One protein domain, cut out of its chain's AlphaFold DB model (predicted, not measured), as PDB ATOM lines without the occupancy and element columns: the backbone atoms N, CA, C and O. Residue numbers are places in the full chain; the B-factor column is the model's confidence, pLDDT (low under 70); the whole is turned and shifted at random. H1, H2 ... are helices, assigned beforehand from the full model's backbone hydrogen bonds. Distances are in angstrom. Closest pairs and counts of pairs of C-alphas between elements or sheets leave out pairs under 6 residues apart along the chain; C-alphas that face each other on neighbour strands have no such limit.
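What this domain is: This is residues 111 to 199 of the 559 residues of the protein "Bgt-2315-2" of Blumeria graminis f. sp. tritici 96224 (UniProt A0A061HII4). A small cluster of slanted helices has a long loop swinging out from it: H2 packs on both H1 and H3, the centres of these three make a triangle, and H4 runs side by side with H2, away from H1. The loop, residues 161 to 187, joins H3 to H4, and its residues 175 to 181 stick out free. The printed part has 89 residues, with four named helices in the order H1, H2, H3, H4 and no named strand; the class is all helix. It is compact, with a radius of gyration of the C-alphas of 12.4 A, and spans 35 by 30 by 26 A.

How they stand to each other: H1, residues 111 to 128, touches H2, residues 136 to 143, with residues 111 to 118 alone, at a steep tilt of 63 degrees, opposite ways; the closest C-alphas are those of Met 113 and Gly 143, 5.4 A apart. H2 and H3, residues 148 to 160, form a helical hairpin at a steep tilt of 43 degrees, with the C-alphas of Leu 142 and Ala 151 closest at 5.3 A. H3 and H4, residues 188 to 198, form another hairpin but only just touch, with 3 pairs of C-alphas within 8 A. H2 and H4 are close but not clearly touching, at a shallow tilt of 8 degrees, the same way. H1 and H4 are apart. In H1, H2, H3 and H4 every O i to N i+4 pair is within hydrogen-bond range.

Where its parts are: H1 begins at C-alpha 111 (34.145, -25.163, -26.291) and is 25.4 A long. H2 measures 10.3 A and H3 17.9 A. H4, 14.8 A, ends at C-alpha 198 (25.082, -34.209, -40.299).

The domain as a whole: The C-alphas farthest apart, those of Asn 177 and Gln 199, are 36.5 A apart. The printed part has no cut. The link from H3 to H4 is long, and residues 132 to 133 pair antiparallel with its residues 170 to 171. The pLDDT is under 70 in residues 131 to 132, 161 to 190 and 197 to 199.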
ATOM      1  N   THR A 111      32.865 -25.886 -26.311       88.62
ATOM      2  CA  THR A 111      34.145 -25.163 -26.291       88.62
ATOM      3  C   THR A 111      35.360 -26.065 -26.059       88.62
ATOM      4  O   THR A 111      36.426 -25.805 -26.624       88.62
ATOM      5  N   PHE A 112      35.233 -27.119 -25.248       90.50
ATOM      6  CA  PHE A 112      36.299 -28.103 -25.059       90.50
ATOM      7  C   PHE A 112      36.427 -29.009 -26.277       90.50
ATOM      8  O   PHE A 112      37.554 -29.299 -26.689       90.50
ATOM      9  N   MET A 113      35.300 -29.381 -26.890       89.62
ATOM     10  CA  MET A 113      35.309 -30.184 -28.106       89.62
ATOM     11  C   MET A 113      35.981 -29.427 -29.259       89.62
ATOM     12  O   MET A 113      36.946 -29.925 -29.832       89.62
ATOM     13  N   ILE A 114      35.597 -28.174 -29.517       90.00
ATOM     14  CA  ILE A 114      36.202 -27.338 -30.567       90.00
ATOM     15  C   ILE A 114      37.725 -27.241 -30.394       90.00
ATOM     16  O   ILE A 114      38.469 -27.496 -31.339       90.00
ATOM     17  N   LYS A 115      38.217 -26.954 -29.178       90.62
ATOM     18  CA  LYS A 115      39.667 -26.876 -28.900       90.62
ATOM     19  C   LYS A 115      40.388 -28.199 -29.170       90.62
ATOM     20  O   LYS A 115      41.530 -28.206 -29.641       90.62
ATOM     21  N   ALA A 116      39.753 -29.321 -28.846       92.25
ATOM     22  CA  ALA A 116      40.305 -30.642 -29.104       92.25
ATOM     23  C   ALA A 116      40.311 -30.969 -30.608       92.25
ATOM     24  O   ALA A 116      41.346 -31.423 -31.097       92.25
ATOM     25  N   LEU A 117      39.241 -30.659 -31.354       90.19
ATOM     26  CA  LEU A 117      39.204 -30.816 -32.815       90.19
ATOM     27  C   LEU A 117      40.262 -29.939 -33.497       90.19
ATOM     28  O   LEU A 117      41.041 -30.445 -34.301       90.19
ATOM     29  N   GLU A 118      40.385 -28.663 -33.114       88.69
ATOM     30  CA  GLU A 118      41.445 -27.766 -33.602       88.69
ATOM     31  C   GLU A 118      42.841 -28.360 -33.356       88.69
ATOM     32  O   GLU A 118      43.713 -28.328 -34.226       88.69
ATOM     33  N   THR A 119      43.059 -28.961 -32.181       91.06
ATOM     34  CA  THR A 119      44.332 -29.612 -31.842       91.06
ATOM     35  C   THR A 119      44.582 -30.866 -32.687       91.06
ATOM     36  O   THR A 119      45.726 -31.117 -33.078       91.06
ATOM     37  N   ILE A 120      43.546 -31.661 -32.970       91.19
ATOM     38  CA  ILE A 120      43.633 -32.844 -33.839       91.19
ATOM     39  C   ILE A 120      44.004 -32.413 -35.260       91.19
ATOM     40  O   ILE A 120      44.989 -32.917 -35.797       91.19
ATOM     41  N   VAL A 121      43.308 -31.419 -35.812       87.81
ATOM     42  CA  VAL A 121      43.573 -30.844 -37.141       87.81
ATOM     43  C   VAL A 121      45.000 -30.280 -37.237       87.81
ATOM     44  O   VAL A 121      45.725 -30.538 -38.198       87.81
ATOM     45  N   GLN A 122      45.477 -29.572 -36.210       86.50
ATOM     46  CA  GLN A 122      46.860 -29.075 -36.171       86.50
ATOM     47  C   GLN A 122      47.905 -30.197 -36.111       86.50
ATOM     48  O   GLN A 122      49.007 -30.052 -36.642       86.50
ATOM     49  N   LYS A 123      47.613 -31.311 -35.433       89.31
ATOM     50  CA  LYS A 123      48.527 -32.461 -35.359       89.31
ATOM     51  C   LYS A 123      48.508 -33.289 -36.642       89.31
ATOM     52  O   LYS A 123      49.568 -33.765 -37.049       89.31
ATOM     53  N   GLU A 124      47.341 -33.455 -37.259       87.19
ATOM     54  CA  GLU A 124      47.179 -34.134 -38.547       87.19
ATOM     55  C   GLU A 124      47.903 -33.359 -39.645       87.19
ATOM     56  O   GLU A 124      48.762 -33.938 -40.306       87.19
ATOM     57  N   SER A 125      47.692 -32.043 -39.745       83.62
ATOM     58  CA  SER A 125      48.314 -31.214 -40.787       83.62
ATOM     59  C   SER A 125      49.843 -31.245 -40.730       83.62
ATOM     60  O   SER A 125      50.506 -31.275 -41.765       83.62
ATOM     61  N   ARG A 126      50.437 -31.348 -39.530       83.25
ATOM     62  CA  ARG A 126      51.892 -31.536 -39.355       83.25
ATOM     63  C   ARG A 126      52.410 -32.871 -39.888       83.25
ATOM     64  O   ARG A 126      53.562 -32.934 -40.301       83.25
ATOM     65  N   LYS A 127      51.608 -33.936 -39.824       85.06
ATOM     66  CA  LYS A 127      51.987 -35.273 -40.313       85.06
ATOM     67  C   LYS A 127      51.680 -35.448 -41.798       85.06
ATOM     68  O   LYS A 127      52.475 -36.035 -42.518       85.06
ATOM     69  N   SER A 128      50.524 -34.948 -42.219       79.94
ATOM     70  CA  SER A 128      49.960 -35.065 -43.564       79.94
ATOM     71  C   SER A 128      50.576 -34.052 -44.538       79.94
ATOM     72  O   SER A 128      50.613 -34.274 -45.742       79.94
ATOM     73  N   GLY A 129      51.088 -32.925 -44.026       73.12
ATOM     74  CA  GLY A 129      51.594 -31.811 -44.832       73.12
ATOM     75  C   GLY A 129      50.491 -30.944 -45.452       73.12
ATOM     76  O   GLY A 129      50.800 -29.984 -46.163       73.12
ATOM     77  N   ARG A 130      49.217 -31.257 -45.173       72.38
ATOM     78  CA  ARG A 130      48.044 -30.510 -45.639       72.38
ATOM     79  C   ARG A 130      48.066 -29.088 -45.095       72.38
ATOM     80  O   ARG A 130      48.247 -28.862 -43.900       72.38
ATOM     81  N   LYS A 131      47.880 -28.122 -45.995       67.06
ATOM     82  CA  LYS A 131      47.808 -26.691 -45.654       67.06
ATOM     83  C   LYS A 131      46.374 -26.197 -45.518       67.06
ATOM     84  O   LYS A 131      46.158 -25.182 -44.868       67.06
ATOM     85  N   LYS A 132      45.423 -26.902 -46.128       68.81
ATOM     86  CA  LYS A 132      43.998 -26.587 -46.123       68.81
ATOM     87  C   LYS A 132      43.287 -27.506 -45.136       68.81
ATOM     88  O   LYS A 132      43.544 -28.705 -45.114       68.81
ATOM     89  N   THR A 133      42.451 -26.929 -44.288       71.25
ATOM     90  CA  THR A 133      41.749 -27.633 -43.213       71.25
ATOM     91  C   THR A 133      40.317 -27.135 -43.098       71.25
ATOM     92  O   THR A 133      40.057 -25.986 -43.463       71.25
ATOM     93  N   PRO A 134      39.397 -27.955 -42.565       73.12
ATOM     94  CA  PRO A 134      38.015 -27.538 -42.366       73.12
ATOM     95  C   PRO A 134      37.930 -26.258 -41.528       73.12
ATOM     96  O   PRO A 134      38.679 -26.077 -40.561       73.12
ATOM     97  N   GLY A 135      37.023 -25.362 -41.927       76.19
ATOM     98  CA  GLY A 135      36.788 -24.085 -41.261       76.19
ATOM     99  C   GLY A 135      36.444 -24.209 -39.780       76.19
ATOM    100  O   GLY A 135      35.849 -25.191 -39.336       76.19
ATOM    101  N   THR A 136      36.739 -23.160 -39.007       77.88
ATOM    102  CA  THR A 136      36.375 -23.098 -37.581       77.88
ATOM    103  C   THR A 136      34.871 -23.234 -37.355       77.88
ATOM    104  O   THR A 136      34.460 -23.737 -36.320       77.88
ATOM    105  N   GLU A 137      34.052 -22.810 -38.318       79.56
ATOM    106  CA  GLU A 137      32.595 -22.944 -38.255       79.56
ATOM    107  C   GLU A 137      32.135 -24.395 -38.465       79.56
ATOM    108  O   GLU A 137      31.260 -24.867 -37.746       79.56
ATOM    109  N   ALA A 138      32.796 -25.149 -39.352       80.06
ATOM    110  CA  ALA A 138      32.539 -26.581 -39.502       80.06
ATOM    111  C   ALA A 138      32.897 -27.349 -38.219       80.06
ATOM    112  O   ALA A 138      32.158 -28.229 -37.789       80.06
ATOM    113  N   LEU A 139      33.996 -26.967 -37.557       84.50
ATOM    114  CA  LEU A 139      34.389 -27.549 -36.270       84.50
ATOM    115  C   LEU A 139      33.421 -27.203 -35.131       84.50
ATOM    116  O   LEU A 139      33.247 -28.021 -34.231       84.50
ATOM    117  N   LYS A 140      32.799 -26.017 -35.155       85.12
ATOM    118  CA  LYS A 140      31.735 -25.669 -34.200       85.12
ATOM    119  C   LYS A 140      30.525 -26.572 -34.391       85.12
ATOM    120  O   LYS A 140      30.135 -27.209 -33.422       85.12
ATOM    121  N   ARG A 141      30.032 -26.710 -35.627       79.75
ATOM    122  CA  ARG A 141      28.885 -27.576 -35.953       79.75
ATOM    123  C   ARG A 141      29.110 -29.025 -35.536       79.75
ATOM    124  O   ARG A 141      28.265 -29.612 -34.879       79.75
ATOM    125  N   LEU A 142      30.291 -29.578 -35.812       81.44
ATOM    126  CA  LEU A 142      30.646 -30.923 -35.338       81.44
ATOM    127  C   LEU A 142      30.759 -31.029 -33.808       81.44
ATOM    128  O   LEU A 142      30.616 -32.112 -33.248       81.44
ATOM    129  N   GLY A 143      31.077 -29.927 -33.129       81.31
ATOM    130  CA  GLY A 143      31.238 -29.871 -31.679       81.31
ATOM    131  C   GLY A 143      29.941 -29.642 -30.898       81.31
ATOM    132  O   GLY A 143      29.963 -29.812 -29.680       81.31
ATOM    133  N   GLU A 144      28.841 -29.273 -31.560       77.25
ATOM    134  CA  GLU A 144      27.542 -28.974 -30.932       77.25
ATOM    135  C   GLU A 144      26.888 -30.216 -30.306       77.25
ATOM    136  O   GLU A 144      26.248 -30.113 -29.264       77.25
ATOM    137  N   VAL A 145      27.114 -31.402 -30.880       70.12
ATOM    138  CA  VAL A 145      26.493 -32.665 -30.436       70.12
ATOM    139  C   VAL A 145      27.091 -33.195 -29.122       70.12
ATOM    140  O   VAL A 145      26.436 -33.926 -28.381       70.12
ATOM    141  N   GLY A 146      28.340 -32.834 -28.801       74.50
ATOM    142  CA  GLY A 146      28.986 -33.213 -27.536       74.50
ATOM    143  C   GLY A 146      29.468 -34.672 -27.428       74.50
ATOM    144  O   GLY A 146      29.915 -35.076 -26.353       74.50
ATOM    145  N   ASP A 147      29.440 -35.458 -28.514       81.69
ATOM    146  CA  ASP A 147      30.037 -36.804 -28.591       81.69
ATOM    147  C   ASP A 147      31.411 -36.763 -29.281       81.69
ATOM    148  O   ASP A 147      31.522 -36.494 -30.477       81.69
ATOM    149  N   ILE A 148      32.471 -37.099 -28.533       89.44
ATOM    150  CA  ILE A 148      33.851 -37.120 -29.045       89.44
ATOM    151  C   ILE A 148      34.006 -38.086 -30.221       89.44
ATOM    152  O   ILE A 148      34.694 -37.768 -31.190       89.44
ATOM    153  N   ARG A 149      33.441 -39.295 -30.127       88.06
ATOM    154  CA  ARG A 149      33.681 -40.344 -31.124       88.06
ATOM    155  C   ARG A 149      33.026 -39.965 -32.442       88.06
ATOM    156  O   ARG A 149      33.677 -40.057 -33.485       88.06
ATOM    157  N   SER A 150      31.779 -39.512 -32.375       84.50
ATOM    158  CA  SER A 150      31.016 -39.060 -33.539       84.50
ATOM    159  C   SER A 150      31.656 -37.813 -34.151       84.50
ATOM    160  O   SER A 150      31.969 -37.827 -35.336       84.50
ATOM    161  N   ALA A 151      32.030 -36.811 -33.346       87.75
ATOM    162  CA  ALA A 151      32.713 -35.610 -33.838       87.75
ATOM    163  C   ALA A 151      34.052 -35.919 -34.535       87.75
ATOM    164  O   ALA A 151      34.343 -35.359 -35.593       87.75
ATOM    165  N   ILE A 152      34.869 -36.827 -33.980       90.44
ATOM    166  CA  ILE A 152      36.136 -37.240 -34.604       90.44
ATOM    167  C   ILE A 152      35.887 -38.027 -35.894       90.44
ATOM    168  O   ILE A 152      36.581 -37.788 -36.875       90.44
ATOM    169  N   SER A 153      34.905 -38.933 -35.912       89.06
ATOM    170  CA  SER A 153      34.588 -39.743 -37.098       89.06
ATOM    171  C   SER A 153      34.025 -38.879 -38.231       89.06
ATOM    172  O   SER A 153      34.426 -39.026 -39.383       89.06
ATOM    173  N   SER A 154      33.159 -37.918 -37.905       85.69
ATOM    174  CA  SER A 154      32.635 -36.929 -38.850       85.69
ATOM    175  C   SER A 154      33.741 -36.009 -39.370       85.69
ATOM    176  O   SER A 154      33.803 -35.733 -40.568       85.69
ATOM    177  N   LEU A 155      34.674 -35.589 -38.506       86.44
ATOM    178  CA  LEU A 155      35.861 -34.838 -38.920       86.44
ATOM    179  C   LEU A 155      36.762 -35.663 -39.849       86.44
ATOM    180  O   LEU A 155      37.245 -35.141 -40.854       86.44
ATOM    181  N   GLU A 156      36.992 -36.938 -39.533       86.69
ATOM    182  CA  GLU A 156      37.737 -37.857 -40.392       86.69
ATOM    183  C   GLU A 156      37.060 -37.975 -41.757       86.69
ATOM    184  O   GLU A 156      37.728 -37.798 -42.771       86.69
ATOM    185  N   PHE A 157      35.740 -38.172 -41.799       83.25
ATOM    186  CA  PHE A 157      34.996 -38.281 -43.049       83.25
ATOM    187  C   PHE A 157      35.043 -36.996 -43.886       83.25
ATOM    188  O   PHE A 157      35.261 -37.065 -45.097       83.25
ATOM    189  N   LEU A 158      34.948 -35.820 -43.254       79.75
ATOM    190  CA  LEU A 158      35.208 -34.545 -43.931       79.75
ATOM    191  C   LEU A 158      36.619 -34.519 -44.537       79.75
ATOM    192  O   LEU A 158      36.797 -34.142 -45.693       79.75
ATOM    193  N   CYS A 159      37.623 -34.967 -43.782       78.06
ATOM    194  CA  CYS A 159      39.025 -34.932 -44.198       78.06
ATOM    195  C   CYS A 159      39.417 -36.056 -45.183       78.06
ATOM    196  O   CYS A 159      40.447 -35.940 -45.859       78.06
ATOM    197  N   LEU A 160      38.626 -37.131 -45.301       75.75
ATOM    198  CA  LEU A 160      38.852 -38.236 -46.243       75.75
ATOM    199  C   LEU A 160      38.755 -37.775 -47.702       75.75
ATOM    200  O   LEU A 160      39.439 -38.324 -48.563       75.75
ATOM    201  N   ARG A 161      37.963 -36.731 -47.981       64.81
ATOM    202  CA  ARG A 161      37.748 -36.203 -49.338       64.81
ATOM    203  C   ARG A 161      38.997 -35.537 -49.950       64.81
ATOM    204  O   ARG A 161      39.065 -35.372 -51.164       64.81
ATOM    205  N   GLY A 162      40.017 -35.248 -49.133       60.28
ATOM    206  CA  GLY A 162      41.340 -34.790 -49.568       60.28
ATOM    207  C   GLY A 162      41.404 -33.348 -50.092       60.28
ATOM    208  O   GLY A 162      40.427 -32.605 -50.072       60.28
ATOM    209  N   ASP A 163      42.593 -32.957 -50.566       59.28
ATOM    210  CA  ASP A 163      42.904 -31.627 -51.136       59.28
ATOM    211  C   ASP A 163      42.591 -31.524 -52.643       59.28
ATOM    212  O   ASP A 163      42.902 -30.515 -53.276       59.28
ATOM    213  N   ILE A 164      42.013 -32.579 -53.227       55.69
ATOM    214  CA  ILE A 164      41.916 -32.790 -54.680       55.69
ATOM    215  C   ILE A 164      41.111 -31.658 -55.354       55.69
ATOM    216  O   ILE A 164      41.440 -31.267 -56.469       55.69
ATOM    217  N   ASP A 165      40.174 -31.046 -54.617       51.22
ATOM    218  CA  ASP A 165      39.274 -29.989 -55.097       51.22
ATOM    219  C   ASP A 165      39.261 -28.730 -54.195       51.22
ATOM    220  O   ASP A 165      38.202 -28.195 -53.888       51.22
ATOM    221  N   GLY A 166      40.420 -28.264 -53.719       53.62
ATOM    222  CA  GLY A 166      40.702 -26.832 -53.487       53.62
ATOM    223  C   GLY A 166      39.910 -25.966 -52.476       53.62
ATOM    224  O   GLY A 166      40.466 -24.943 -52.080       53.62
ATOM    225  N   ASP A 167      38.723 -26.314 -51.987       56.53
ATOM    226  CA  ASP A 167      37.788 -25.322 -51.414       56.53
ATOM    227  C   ASP A 167      37.485 -25.503 -49.914       56.53
ATOM    228  O   ASP A 167      36.334 -25.431 -49.479       56.53
ATOM    229  N   TRP A 168      38.521 -25.717 -49.098       65.50
ATOM    230  CA  TRP A 168      38.410 -25.636 -47.634       65.50
ATOM    231  C   TRP A 168      38.577 -24.188 -47.151       65.50
ATOM    232  O   TRP A 168      39.456 -23.469 -47.634       65.50
ATOM    233  N   SER A 169      37.754 -23.759 -46.189       58.50
ATOM    234  CA  SER A 169      37.674 -22.353 -45.761       58.50
ATOM    235  C   SER A 169      38.792 -21.900 -44.816       58.50
ATOM    236  O   SER A 169      38.994 -20.692 -44.663       58.50
ATOM    237  N   ALA A 170      39.556 -22.820 -44.209       59.88
ATOM    238  CA  ALA A 170      40.691 -22.483 -43.350       59.88
ATOM    239  C   ALA A 170      42.036 -22.985 -43.901       59.88
ATOM    240  O   ALA A 170      42.165 -24.089 -44.429       59.88
ATOM    241  N   SER A 171      43.071 -22.161 -43.725       56.62
ATOM    242  CA  SER A 171      44.469 -22.507 -43.993       56.62
ATOM    243  C   SER A 171      45.225 -22.598 -42.670       56.62
ATOM    244  O   SER A 171      45.132 -21.697 -41.836       56.62
ATOM    245  N   VAL A 172      45.996 -23.667 -42.466       56.28
ATOM    246  CA  VAL A 172      46.820 -23.845 -41.264       56.28
ATOM    247  C   VAL A 172      48.061 -22.971 -41.378       56.28
ATOM    248  O   VAL A 172      49.024 -23.301 -42.073       56.28
ATOM    249  N   GLU A 173      48.061 -21.843 -40.676       53.53
ATOM    250  CA  GLU A 173      49.260 -21.025 -40.518       53.53
ATOM    251  C   GLU A 173      50.125 -21.579 -39.375       53.53
ATOM    252  O   GLU A 173      49.786 -21.502 -38.196       53.53
ATOM    253  N   PHE A 174      51.279 -22.152 -39.723       52.88
ATOM    254  CA  PHE A 174      52.228 -22.740 -38.765       52.88
ATOM    255  C   PHE A 174      53.073 -21.703 -37.997       52.88
ATOM    256  O   PHE A 174      53.888 -22.078 -37.151       52.88
ATOM    257  N   ALA A 175      52.894 -20.406 -38.263       41.12
ATOM    258  CA  ALA A 175      53.629 -19.317 -37.629       41.12
ATOM    259  C   ALA A 175      52.691 -18.445 -36.783       41.12
ATOM    260  O   ALA A 175      51.611 -18.068 -37.224       41.12
ATOM    261  N   LYS A 176      53.118 -18.102 -35.559       43.56
ATOM    262  CA  LYS A 176      52.397 -17.206 -34.640       43.56
ATOM    263  C   LYS A 176      52.337 -15.784 -35.209       43.56
ATOM    264  O   LYS A 176      53.117 -14.942 -34.783       43.56
ATOM    265  N   ASN A 177      51.409 -15.497 -36.118       36.91
ATOM    266  CA  ASN A 177      51.110 -14.133 -36.533       36.91
ATOM    267  C   ASN A 177      49.617 -13.813 -36.351       36.91
ATOM    268  O   ASN A 177      48.726 -14.531 -36.775       36.91
ATOM    269  N   LYS A 178      49.406 -12.726 -35.602       39.84
ATOM    270  CA  LYS A 178      48.270 -11.795 -35.521       39.84
ATOM    271  C   LYS A 178      46.901 -12.270 -36.062       39.84
ATOM    272  O   LYS A 178      46.691 -12.308 -37.263       39.84
ATOM    273  N   LYS A 179      45.958 -12.487 -35.124       45.03
ATOM    274  CA  LYS A 179      44.485 -12.598 -35.272       45.03
ATOM    275  C   LYS A 179      43.961 -12.283 -36.689       45.03
ATOM    276  O   LYS A 179      43.596 -11.142 -36.964       45.03
ATOM    277  N   SER A 180      43.883 -13.302 -37.542       40.53
ATOM    278  CA  SER A 180      43.061 -13.274 -38.754       40.53
ATOM    279  C   SER A 180      41.613 -13.617 -38.378       40.53
ATOM    280  O   SER A 180      41.380 -14.399 -37.453       40.53
ATOM    281  N   ASN A 181      40.644 -12.951 -39.007       42.47
ATOM    282  CA  ASN A 181      39.226 -12.954 -38.632       42.47
ATOM    283  C   ASN A 181      38.650 -14.372 -38.487       42.47
ATOM    284  O   ASN A 181      38.618 -15.147 -39.435       42.47
ATOM    285  N   ARG A 182      38.126 -14.682 -37.295       49.53
ATOM    286  CA  ARG A 182      37.672 -16.021 -36.873       49.53
ATOM    287  C   ARG A 182      36.319 -16.471 -37.451       49.53
ATOM    288  O   ARG A 182      35.744 -17.422 -36.937       49.53
ATOM    289  N   ASN A 183      35.824 -15.786 -38.481       48.25
ATOM    290  CA  ASN A 183      34.497 -15.983 -39.068       48.25
ATOM    291  C   ASN A 183      34.593 -15.930 -40.602       48.25
ATOM    292  O   ASN A 183      34.088 -15.000 -41.229       48.25
ATOM    293  N   VAL A 184      35.297 -16.886 -41.214       60.59
ATOM    294  CA  VAL A 184      35.124 -17.131 -42.653       60.59
ATOM    295  C   VAL A 184      33.800 -17.888 -42.799       60.59
ATOM    296  O   VAL A 184      33.639 -18.915 -42.136       60.59
ATOM    297  N   PRO A 185      32.826 -17.374 -43.576       60.12
ATOM    298  CA  PRO A 185      31.562 -18.067 -43.777       60.12
ATOM    299  C   PRO A 185      31.821 -19.427 -44.423       60.12
ATOM    300  O   PRO A 185      32.712 -19.560 -45.262       60.12
ATOM    301  N   LEU A 186      31.030 -20.424 -44.020       62.72
ATOM    302  CA  LEU A 186      31.134 -21.791 -44.524       62.72
ATOM    303  C   LEU A 186      31.155 -21.785 -46.059       62.72
ATOM    304  O   LEU A 186      30.297 -21.133 -46.665       62.72
ATOM    305  N   SER A 187      32.097 -22.492 -46.684       69.25
ATOM    306  CA  SER A 187      32.066 -22.696 -48.139       69.25
ATOM    307  C   SER A 187      30.768 -23.422 -48.516       69.25
ATOM    308  O   SER A 187      30.276 -24.245 -47.744       69.25
ATOM    309  N   THR A 188      30.189 -23.143 -49.688       68.50
ATOM    310  CA  THR A 188      28.995 -23.869 -50.176       68.50
ATOM    311  C   THR A 188      29.222 -25.378 -50.147       68.50
ATOM    312  O   THR A 188      28.374 -26.125 -49.686       68.50
ATOM    313  N   ARG A 189      30.432 -25.816 -50.502       66.94
ATOM    314  CA  ARG A 189      30.822 -27.229 -50.519       66.94
ATOM    315  C   ARG A 189      31.032 -27.824 -49.120       66.94
ATOM    316  O   ARG A 189      30.798 -29.016 -48.919       66.94
ATOM    317  N   GLU A 190      31.476 -27.004 -48.164       69.94
ATOM    318  CA  GLU A 190      31.539 -27.388 -46.749       69.94
ATOM    319  C   GLU A 190      30.133 -27.532 -46.165       69.94
ATOM    320  O   GLU A 190      29.935 -28.447 -45.377       69.94
ATOM    321  N   ARG A 191      29.161 -26.704 -46.590       72.81
ATOM    322  CA  ARG A 191      27.741 -26.880 -46.229       72.81
ATOM    323  C   ARG A 191      27.216 -28.186 -46.773       72.81
ATOM    324  O   ARG A 191      26.832 -29.018 -45.978       72.81
ATOM    325  N   ASP A 192      27.340 -28.425 -48.075       71.19
ATOM    326  CA  ASP A 192      26.809 -29.647 -48.684       71.19
ATOM    327  C   ASP A 192      27.430 -30.920 -48.074       71.19
ATOM    328  O   ASP A 192      26.757 -31.930 -47.886       71.19
ATOM    329  N   SER A 193      28.733 -30.890 -47.761       71.88
ATOM    330  CA  SER A 193      29.422 -32.036 -47.151       71.88
ATOM    331  C   SER A 193      29.074 -32.200 -45.676       71.88
ATOM    332  O   SER A 193      28.938 -33.334 -45.229       71.88
ATOM    333  N   LEU A 194      28.934 -31.099 -44.930       71.94
ATOM    334  CA  LEU A 194      28.420 -31.155 -43.568       71.94
ATOM    335  C   LEU A 194      26.993 -31.667 -43.582       71.94
ATOM    336  O   LEU A 194      26.765 -32.671 -42.943       71.94
ATOM    337  N   ASP A 195      26.098 -31.106 -44.386       70.88
ATOM    338  CA  ASP A 195      24.700 -31.519 -44.480       70.88
ATOM    339  C   ASP A 195      24.568 -33.009 -44.821       70.88
ATOM    340  O   ASP A 195      23.740 -33.689 -44.235       70.88
ATOM    341  N   LEU A 196      25.412 -33.577 -45.690       71.62
ATOM    342  CA  LEU A 196      25.408 -35.024 -45.960       71.62
ATOM    343  C   LEU A 196      25.820 -35.883 -44.750       71.62
ATOM    344  O   LEU A 196      25.324 -36.995 -44.585       71.62
ATOM    345  N   ILE A 197      26.751 -35.400 -43.927       69.75
ATOM    346  CA  ILE A 197      27.277 -36.126 -42.758       69.75
ATOM    347  C   ILE A 197      26.367 -35.917 -41.550       69.75
ATOM    348  O   ILE A 197      26.060 -36.848 -40.810       69.75
ATOM    349  N   THR A 198      25.919 -34.682 -41.381       64.88
ATOM    350  CA  THR A 198      25.082 -34.209 -40.299       64.88
ATOM    351  C   THR A 198      23.616 -34.318 -40.657       64.88
ATOM    352  O   THR A 198      22.831 -33.886 -39.852       64.88
ATOM    353  N   GLN A 199      23.165 -34.885 -41.778       59.47
ATOM    354  CA  GLN A 199      21.723 -34.982 -42.087       59.47
ATOM    355  C   GLN A 199      20.935 -35.694 -40.975       59.47
ATOM    356  O   GLN A 199      19.808 -35.325 -40.663       59.47
TER     357      GLN A 199